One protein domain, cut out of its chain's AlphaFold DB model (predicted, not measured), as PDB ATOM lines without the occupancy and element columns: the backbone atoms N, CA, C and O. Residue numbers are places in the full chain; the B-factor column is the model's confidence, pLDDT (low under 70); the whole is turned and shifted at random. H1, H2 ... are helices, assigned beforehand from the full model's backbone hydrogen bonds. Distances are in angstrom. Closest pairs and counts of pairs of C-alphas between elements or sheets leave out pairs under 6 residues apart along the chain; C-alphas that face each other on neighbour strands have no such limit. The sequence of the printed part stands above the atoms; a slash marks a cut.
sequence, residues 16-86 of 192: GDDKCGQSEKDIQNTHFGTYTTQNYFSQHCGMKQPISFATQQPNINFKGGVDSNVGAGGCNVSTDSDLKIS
ATOM      1  N   GLY A  16     171.255 115.904 375.859       72.81
ATOM      2  CA  GLY A  16     170.127 115.400 375.064       72.81
ATOM      3  C   GLY A  16     169.123 116.480 374.643       72.81
ATOM      4  O   GLY A  16     168.327 116.239 373.741       72.81
ATOM      5  N   ASP A  17     169.180 117.660 375.261       73.88
ATOM      6  CA  ASP A  17     168.349 118.811 374.906       73.88
ATOM      7  C   ASP A  17     169.016 119.670 373.812       73.88
ATOM      8  O   ASP A  17     168.347 120.446 373.122       73.88
ATOM      9  N   ASP A  18     170.329 119.505 373.611       80.44
ATOM     10  CA  ASP A  18     171.072 120.162 372.540       80.44
ATOM     11  C   ASP A  18     170.701 119.563 371.180       80.44
ATOM     12  O   ASP A  18     170.568 118.349 371.018       80.44
ATOM     13  N   LYS A  19     170.632 120.405 370.139       79.25
ATOM     14  CA  LYS A  19     170.335 119.957 368.762       79.25
ATOM     15  C   LYS A  19     171.269 118.851 368.256       79.25
ATOM     16  O   LYS A  19     170.865 118.077 367.399       79.25
ATOM     17  N   CYS A  20     172.510 118.794 368.745       82.00
ATOM     18  CA  CYS A  20     173.481 117.765 368.369       82.00
ATOM     19  C   CYS A  20     173.303 116.436 369.124       82.00
ATOM     20  O   CYS A  20     173.851 115.429 368.681       82.00
ATOM     21  N   GLY A  21     172.570 116.427 370.242       82.06
ATOM     22  CA  GLY A  21     172.297 115.242 371.056       82.06
ATOM     23  C   GLY A  21     170.922 114.616 370.818       82.06
ATOM     24  O   GLY A  21     170.660 113.535 371.345       82.06
ATOM     25  N   GLN A  22     170.061 115.257 370.022       82.75
ATOM     26  CA  GLN A  22     168.767 114.695 369.639       82.75
ATOM     27  C   GLN A  22     168.962 113.456 368.767       82.75
ATOM     28  O   GLN A  22     169.616 113.503 367.723       82.75
ATOM     29  N   SER A  23     168.382 112.336 369.193       88.44
ATOM     30  CA  SER A  23     168.389 111.108 368.407       88.44
ATOM     31  C   SER A  23     167.209 111.067 367.436       88.44
ATOM     32  O   SER A  23     166.175 111.702 367.650       88.44
ATOM     33  N   GLU A  24     167.311 110.243 366.393       89.00
ATOM     34  CA  GLU A  24     166.209 110.016 365.447       89.00
ATOM     35  C   GLU A  24     164.931 109.525 366.153       89.00
ATOM     36  O   GLU A  24     163.815 109.861 365.764       89.00
ATOM     37  N   LYS A  25     165.089 108.781 367.255       88.00
ATOM     38  CA  LYS A  25     163.973 108.332 368.091       88.00
ATOM     39  C   LYS A  25     163.247 109.509 368.749       88.00
ATOM     40  O   LYS A  25     162.022 109.493 368.829       88.00
ATOM     41  N   ASP A  26     163.978 110.524 369.198       87.94
ATOM     42  CA  ASP A  26     163.398 111.714 369.831       87.94
ATOM     43  C   ASP A  26     162.644 112.568 368.807       87.94
ATOM     44  O   ASP A  26     161.536 113.041 369.077       87.94
ATOM     45  N   ILE A  27     163.193 112.679 367.596       88.19
ATOM     46  CA  ILE A  27     162.551 113.345 366.460       88.19
ATOM     47  C   ILE A  27     161.245 112.627 366.094       88.19
ATOM     48  O   ILE A  27     160.192 113.260 366.004       88.19
ATOM     49  N   GLN A  28     161.271 111.297 365.967       91.19
ATOM     50  CA  GLN A  28     160.080 110.496 365.667       91.19
ATOM     51  C   GLN A  28     159.011 110.596 366.762       91.19
ATOM     52  O   GLN A  28     157.837 110.801 366.450       91.19
ATOM     53  N   ASN A  29     159.404 110.519 368.038       90.00
ATOM     54  CA  ASN A  29     158.487 110.693 369.167       90.00
ATOM     55  C   ASN A  29     157.833 112.081 369.153       90.00
ATOM     56  O   ASN A  29     156.623 112.206 369.356       90.00
ATOM     57  N   THR A  30     158.617 113.122 368.862       89.06
ATOM     58  CA  THR A  30     158.123 114.500 368.770       89.06
ATOM     59  C   THR A  30     157.172 114.667 367.589       89.06
ATOM     60  O   THR A  30     156.108 115.266 367.739       89.06
ATOM     61  N   HIS A  31     157.491 114.103 366.421       90.62
ATOM     62  CA  HIS A  31     156.604 114.140 365.258       90.62
ATOM     63  C   HIS A  31     155.292 113.408 365.511       90.62
ATOM     64  O   HIS A  31     154.241 113.929 365.155       90.62
ATOM     65  N   PHE A  32     155.331 112.250 366.170       91.94
ATOM     66  CA  PHE A  32     154.120 111.526 366.540       91.94
ATOM     67  C   PHE A  32     153.235 112.352 367.485       91.94
ATOM     68  O   PHE A  32     152.033 112.470 367.256       91.94
ATOM     69  N   GLY A  33     153.832 112.983 368.503       89.56
ATOM     70  CA  GLY A  33     153.104 113.829 369.453       89.56
ATOM     71  C   GLY A  33     152.566 115.130 368.849       89.56
ATOM     72  O   GLY A  33     151.509 115.601 369.258       89.56
ATOM     73  N   THR A  34     153.261 115.700 367.862       91.19
ATOM     74  CA  THR A  34     152.893 116.988 367.249       91.19
ATOM     75  C   THR A  34     152.075 116.853 365.967       91.19
ATOM     76  O   THR A  34     151.500 117.848 365.535       91.19
ATOM     77  N   TYR A  35     151.962 115.658 365.375       88.69
ATOM     78  CA  TYR A  35     151.309 115.426 364.078       88.69
ATOM     79  C   TYR A  35     149.907 116.040 363.974       88.69
ATOM     80  O   TYR A  35     149.564 116.650 362.965       88.69
ATOM     81  N   THR A  36     149.101 115.924 365.030       88.25
ATOM     82  CA  THR A  36     147.720 116.431 365.051       88.25
ATOM     83  C   THR A  36     147.637 117.949 365.199       88.25
ATOM     84  O   THR A  36     146.659 118.559 364.775       88.25
ATOM     85  N   THR A  37     148.655 118.567 365.795       86.38
ATOM     86  CA  THR A  37     148.703 120.007 366.086       86.38
ATOM     87  C   THR A  37     149.568 120.792 365.101       86.38
ATOM     88  O   THR A  37     149.485 122.019 365.048       86.38
ATOM     89  N   GLN A  38     150.412 120.109 364.327       86.75
ATOM     90  CA  GLN A  38     151.388 120.736 363.452       86.75
ATOM     91  C   GLN A  38     150.712 121.311 362.210       86.75
ATOM     92  O   GLN A  38     150.104 120.606 361.408       86.75
ATOM     93  N   ASN A  39     150.890 122.615 361.999       84.75
ATOM     94  CA  ASN A  39     150.493 123.258 360.756       84.75
ATOM     95  C   ASN A  39     151.673 123.293 359.771       84.75
ATOM     96  O   ASN A  39     152.578 124.124 359.893       84.75
ATOM     97  N   TYR A  40     151.630 122.420 358.764       85.44
ATOM     98  CA  TYR A  40     152.656 122.312 357.716       85.44
ATOM     99  C   TYR A  40     152.756 123.541 356.805       85.44
ATOM    100  O   TYR A  40     153.772 123.748 356.150       85.44
ATOM    101  N   PHE A  41     151.734 124.393 356.790       84.75
ATOM    102  CA  PHE A  41     151.724 125.612 355.995       84.75
ATOM    103  C   PHE A  41     152.046 126.872 356.807       84.75
ATOM    104  O   PHE A  41     151.897 127.982 356.299       84.75
ATOM    105  N   SER A  42     152.504 126.723 358.054       81.38
ATOM    106  CA  SER A  42     152.899 127.843 358.922       81.38
ATOM    107  C   SER A  42     154.007 128.717 358.319       81.38
ATOM    108  O   SER A  42     153.991 129.931 358.492       81.38
ATOM    109  N   GLN A  43     154.914 128.124 357.541       82.25
ATOM    110  CA  GLN A  43     155.964 128.837 356.803       82.25
ATOM    111  C   GLN A  43     155.428 129.702 355.644       82.25
ATOM    112  O   GLN A  43     156.095 130.632 355.191       82.25
ATOM    113  N   HIS A  44     154.220 129.414 355.148       82.44
ATOM    114  CA  HIS A  44     153.625 130.092 354.000       82.44
ATOM    115  C   HIS A  44     152.645 131.169 354.463       82.44
ATOM    116  O   HIS A  44     151.432 130.969 354.565       82.44
ATOM    117  N   CYS A  45     153.205 132.348 354.719       77.12
ATOM    118  CA  CYS A  45     152.454 133.503 355.184       77.12
ATOM    119  C   CYS A  45     151.336 133.914 354.204       77.12
ATOM    120  O   CYS A  45     151.512 133.903 352.985       77.12
ATOM    121  N   GLY A  46     150.168 134.289 354.737       76.75
ATOM    122  CA  GLY A  46     149.038 134.789 353.940       76.75
ATOM    123  C   GLY A  46     148.177 133.716 353.262       76.75
ATOM    124  O   GLY A  46     147.404 134.042 352.368       76.75
ATOM    125  N   MET A  47     148.305 132.445 353.660       81.12
ATOM    126  CA  MET A  47     147.411 131.333 353.288       81.12
ATOM    127  C   MET A  47     147.240 131.032 351.789       81.12
ATOM    128  O   MET A  47     146.476 130.137 351.446       81.12
ATOM    129  N   LYS A  48     147.974 131.682 350.880       86.38
ATOM    130  CA  LYS A  48     147.822 131.480 349.426       86.38
ATOM    131  C   LYS A  48     147.969 130.014 349.006       86.38
ATOM    132  O   LYS A  48     147.149 129.499 348.254       86.38
ATOM    133  N   GLN A  49     148.998 129.340 349.517       88.25
ATOM    134  CA  GLN A  49     149.247 127.929 349.222       88.25
ATOM    135  C   GLN A  49     148.245 126.984 349.906       88.25
ATOM    136  O   GLN A  49     147.691 126.148 349.196       88.25
ATOM    137  N   PRO A  50     147.923 127.133 351.211       86.38
ATOM    138  CA  PRO A  50     146.815 126.413 351.846       86.38
ATOM    139  C   PRO A  50     145.496 126.505 351.092       86.38
ATOM    140  O   PRO A  50     144.813 125.501 350.929       86.38
ATOM    141  N   ILE A  51     145.147 127.708 350.633       88.12
ATOM    142  CA  ILE A  51     143.918 127.965 349.887       88.12
ATOM    143  C   ILE A  51     143.976 127.220 348.562       88.12
ATOM    144  O   ILE A  51     143.073 126.446 348.274       88.12
ATOM    145  N   SER A  52     145.061 127.381 347.798       90.50
ATOM    146  CA  SER A  52     145.244 126.668 346.531       90.50
ATOM    147  C   SER A  52     145.152 125.150 346.710       90.50
ATOM    148  O   SER A  52     144.445 124.501 345.946       90.50
ATOM    149  N   PHE A  53     145.795 124.595 347.739       90.31
ATOM    150  CA  PHE A  53     145.739 123.171 348.064       90.31
ATOM    151  C   PHE A  53     144.321 122.714 348.435       90.31
ATOM    152  O   PHE A  53     143.821 121.754 347.859       90.31
ATOM    153  N   ALA A  54     143.633 123.434 349.327       88.75
ATOM    154  CA  ALA A  54     142.263 123.112 349.717       88.75
ATOM    155  C   ALA A  54     141.295 123.179 348.524       88.75
ATOM    156  O   ALA A  54     140.488 122.278 348.329       88.75
ATOM    157  N   THR A  55     141.422 124.204 347.675       90.44
ATOM    158  CA  THR A  55     140.546 124.399 346.506       90.44
ATOM    159  C   THR A  55     140.772 123.397 345.373       90.44
ATOM    160  O   THR A  55     139.942 123.324 344.470       90.44
ATOM    161  N   GLN A  56     141.847 122.598 345.404       93.88
ATOM    162  CA  GLN A  56     142.024 121.495 344.449       93.88
ATOM    163  C   GLN A  56     141.009 120.368 344.669       93.88
ATOM    164  O   GLN A  56     140.776 119.571 343.762       93.88
ATOM    165  N   GLN A  57     140.397 120.291 345.854       91.38
ATOM    166  CA  GLN A  57     139.408 119.274 346.178       91.38
ATOM    167  C   GLN A  57     138.042 119.934 346.421       91.38
ATOM    168  O   GLN A  57     137.911 120.779 347.303       91.38
ATOM    169  N   PRO A  58     136.985 119.537 345.688       86.19
ATOM    170  CA  PRO A  58     135.696 120.236 345.705       86.19
ATOM    171  C   PRO A  58     134.935 120.134 347.036       86.19
ATOM    172  O   PRO A  58     133.988 120.881 347.252       86.19
ATOM    173  N   ASN A  59     135.330 119.221 347.930       89.81
ATOM    174  CA  ASN A  59     134.679 119.001 349.224       89.81
ATOM    175  C   ASN A  59     135.561 119.412 350.416       89.81
ATOM    176  O   ASN A  59     135.395 118.899 351.522       89.81
ATOM    177  N   ILE A  60     136.538 120.297 350.197       87.25
ATOM    178  CA  ILE A  60     137.396 120.814 351.264       87.25
ATOM    179  C   ILE A  60     137.140 122.302 351.442       87.25
ATOM    180  O   ILE A  60     137.508 123.135 350.618       87.25
ATOM    181  N   ASN A  61     136.537 122.632 352.578       83.88
ATOM    182  CA  ASN A  61     136.412 124.007 353.029       83.88
ATOM    183  C   ASN A  61     137.653 124.368 353.845       83.88
ATOM    184  O   ASN A  61     138.027 123.643 354.767       83.88
ATOM    185  N   PHE A  62     138.277 125.500 353.531       82.69
ATOM    186  CA  PHE A  62     139.359 126.045 354.342       82.69
ATOM    187  C   PHE A  62     138.830 127.155 355.251       82.69
ATOM    188  O   PHE A  62     137.911 127.897 354.904       82.69
ATOM    189  N   LYS A  63     139.452 127.294 356.418       79.19
ATOM    190  CA  LYS A  63     139.250 128.416 357.333       79.19
ATOM    191  C   LYS A  63     140.619 128.943 357.752       79.19
ATOM    192  O   LYS A  63     141.569 128.170 357.857       79.19
ATOM    193  N   GLY A  64     140.715 130.255 357.959       76.25
ATOM    194  CA  GLY A  64     141.876 130.867 358.602       76.25
ATOM    195  C   GLY A  64     142.018 130.483 360.075       76.25
ATOM    196  O   GLY A  64     141.352 129.569 360.564       76.25
ATOM    197  N   GLY A  65     142.889 131.199 360.786       73.44
ATOM    198  CA  GLY A  65     143.045 131.075 362.234       73.44
ATOM    199  C   GLY A  65     141.777 131.441 363.017       73.44
ATOM    200  O   GLY A  65     140.685 131.606 362.462       73.44
ATOM    201  N   VAL A  66     141.918 131.580 364.339       67.25
ATOM    202  CA  VAL A  66     140.845 132.105 365.200       67.25
ATOM    203  C   VAL A  66     140.401 133.464 364.637       67.25
ATOM    204  O   VAL A  66     141.233 134.272 364.234       67.25
ATOM    205  N   ASP A  67     139.088 133.648 364.505       65.75
ATOM    206  CA  ASP A  67     138.434 134.786 363.840       65.75
ATOM    207  C   ASP A  67     138.601 134.904 362.313       65.75
ATOM    208  O   ASP A  67     138.194 135.905 361.743       65.75
ATOM    209  N   SER A  68     139.112 133.885 361.606       67.75
ATOM    210  CA  SER A  68     139.188 133.790 360.125       67.75
ATOM    211  C   SER A  68     140.009 134.872 359.396       67.75
ATOM    212  O   SER A  68     140.255 134.735 358.200       67.75
ATOM    213  N   ASN A  69     140.450 135.922 360.087       71.69
ATOM    214  CA  ASN A  69     141.146 137.082 359.523       71.69
ATOM    215  C   ASN A  69     142.680 136.975 359.560       71.69
ATOM    216  O   ASN A  69     143.380 137.779 358.942       71.69
ATOM    217  N   VAL A  70     143.205 135.992 360.289       78.06
ATOM    218  CA  VAL A  70     144.637 135.828 360.549       78.06
ATOM    219  C   VAL A  70     145.121 134.518 359.937       78.06
ATOM    220  O   VAL A  70     144.498 133.467 360.105       78.06
ATOM    221  N   GLY A  71     146.234 134.577 359.206       77.12
ATOM    222  CA  GLY A  71     146.889 133.392 358.663       77.12
ATOM    223  C   GLY A  71     147.597 132.578 359.749       77.12
ATOM    224  O   GLY A  71     147.851 133.066 360.851       77.12
ATOM    225  N   ALA A  72     147.965 131.336 359.430       77.19
ATOM    226  CA  ALA A  72     148.793 130.516 360.314       77.19
ATOM    227  C   ALA A  72     150.056 131.284 360.761       77.19
ATOM    228  O   ALA A  72     150.684 131.958 359.945       77.19
ATOM    229  N   GLY A  73     150.398 131.221 362.052       76.88
ATOM    230  CA  GLY A  73     151.576 131.905 362.607       76.88
ATOM    231  C   GLY A  73     151.431 133.417 362.839       76.88
ATOM    232  O   GLY A  73     152.439 134.083 363.037       76.88
ATOM    233  N   GLY A  74     150.215 133.981 362.819       77.12
ATOM    234  CA  GLY A  74     150.010 135.420 363.063       77.12
ATOM    235  C   GLY A  74     150.236 136.296 361.826       77.12
ATOM    236  O   GLY A  74     150.421 137.507 361.920       77.12
ATOM    237  N   CYS A  75     150.219 135.689 360.644       79.56
ATOM    238  CA  CYS A  75     150.342 136.402 359.382       79.56
ATOM    239  C   CYS A  75     149.119 137.277 359.085       79.56
ATOM    240  O   CYS A  75     147.990 136.886 359.375       79.56
ATOM    241  N   ASN A  76     149.337 138.417 358.416       81.06
ATOM    242  CA  ASN A  76     148.288 139.348 357.966       81.06
ATOM    243  C   ASN A  76     147.572 140.123 359.097       81.06
ATOM    244  O   ASN A  76     146.568 140.779 358.836       81.06
ATOM    245  N   VAL A  77     148.082 140.080 360.336       84.56
ATOM    246  CA  VAL A  77     147.486 140.795 361.484       84.56
ATOM    247  C   VAL A  77     147.535 142.306 361.288       84.56
ATOM    248  O   VAL A  77     146.533 142.975 361.525       84.56
ATOM    249  N   SER A  78     148.669 142.852 360.835       85.44
ATOM    250  CA  SER A  78     148.820 144.299 360.646       85.44
ATOM    251  C   SER A  78     147.876 144.818 359.570       85.44
ATOM    252  O   SER A  78     147.084 145.707 359.829       85.44
ATOM    253  N   THR A  79     147.864 144.178 358.404       85.38
ATOM    254  CA  THR A  79     146.973 144.525 357.291       85.38
ATOM    255  C   THR A  79     145.494 144.348 357.637       85.38
ATOM    256  O   THR A  79     144.682 145.173 357.240       85.38
ATOM    257  N   ASP A  80     145.118 143.306 358.388       85.56
ATOM    258  CA  ASP A  80     143.743 143.149 358.883       85.56
ATOM    259  C   ASP A  80     143.372 144.262 359.873       85.56
ATOM    260  O   ASP A  80     142.289 144.841 359.783       85.56
ATOM    261  N   SER A  81     144.291 144.599 360.779       84.62
ATOM    262  CA  SER A  81     144.117 145.693 361.736       84.62
ATOM    263  C   SER A  81     143.977 147.031 361.017       84.62
ATOM    264  O   SER A  81     143.058 147.782 361.330       84.62
ATOM    265  N   ASP A  82     144.802 147.296 360.005       87.38
ATOM    266  CA  ASP A  82     144.757 148.510 359.189       87.38
ATOM    267  C   ASP A  82     143.433 148.621 358.421       87.38
ATOM    268  O   ASP A  82     142.826 149.690 358.378       87.38
ATOM    269  N   LEU A  83     142.925 147.513 357.868       85.00
ATOM    270  CA  LEU A  83     141.629 147.483 357.181       85.00
ATOM    271  C   LEU A  83     140.447 147.682 358.144       85.00
ATOM    272  O   LEU A  83     139.465 148.330 357.782       85.00
ATOM    273  N   LYS A  84     140.521 147.136 359.365       82.31
ATOM    274  CA  LYS A  84     139.450 147.229 360.375       82.31
ATOM    275  C   LYS A  84     139.423 148.566 361.110       82.31
ATOM    276  O   LYS A  84     138.345 149.069 361.427       82.31
ATOM    277  N   ILE A  85     140.595 149.100 361.441       82.50
ATOM    278  CA  ILE A  85     140.762 150.305 362.260       82.50
ATOM    279  C   ILE A  85     140.858 151.553 361.374       82.50
ATOM    280  O   ILE A  85     140.415 152.618 361.799       82.50
ATOM    281  N   SER A  86     141.327 151.412 360.127       75.31
ATOM    282  CA  SER A  86     141.651 152.519 359.221       75.31
ATOM    283  C   SER A  86     142.690 153.485 359.817       75.31
ATOM    284  O   SER A  86     143.253 153.246 360.884       75.31
TER     285      SER A  86
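AT A GLANCE: This is residues 16 to 86 of the 192 residues of an uncharacterized protein of viral metagenome (UniProt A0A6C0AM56). What shape is this? With little regular structure, the printed part is a loose string of three short helices: H1 in an arm at one end of the longest axis, H3 at the other, and H2 between them, pointing off sideways. What builds it? The 71 residues hold H1, H2 and H3 in that order, no named strand, class all helix, with 28 residues in named elements. It is only just loose, close to extended, with a radius of gyration of the C-alphas of 16.7 A and spans of 49 by 33 by 17 A.

IN THESE COORDINATES: Where is H1? H1, residues 24 to 34, 15.1 A long, begins with C-alpha 24 at (166.209, 110.016, 365.447). What follows? H2 is residues 48 to 55, 10.6 A; H3 is residues 77 to 85, 11.7 A, ending with C-alpha 85 at (140.762, 150.305, 362.260).

HOW THE PARTS SIT: Which helices touch? H1, H2 and H3 are apart from one another. Are their backbones complete? In H1, H2 and H3 every O i to N i+4 pair is within hydrogen-bond range.

THE WHOLE: Any cut? The printed part has no cut; the links H1 to H2, 13 residues, and H2 to H3, 21 residues, are long. Where is confidence low? Residues 66 to 68 have pLDDT under 70.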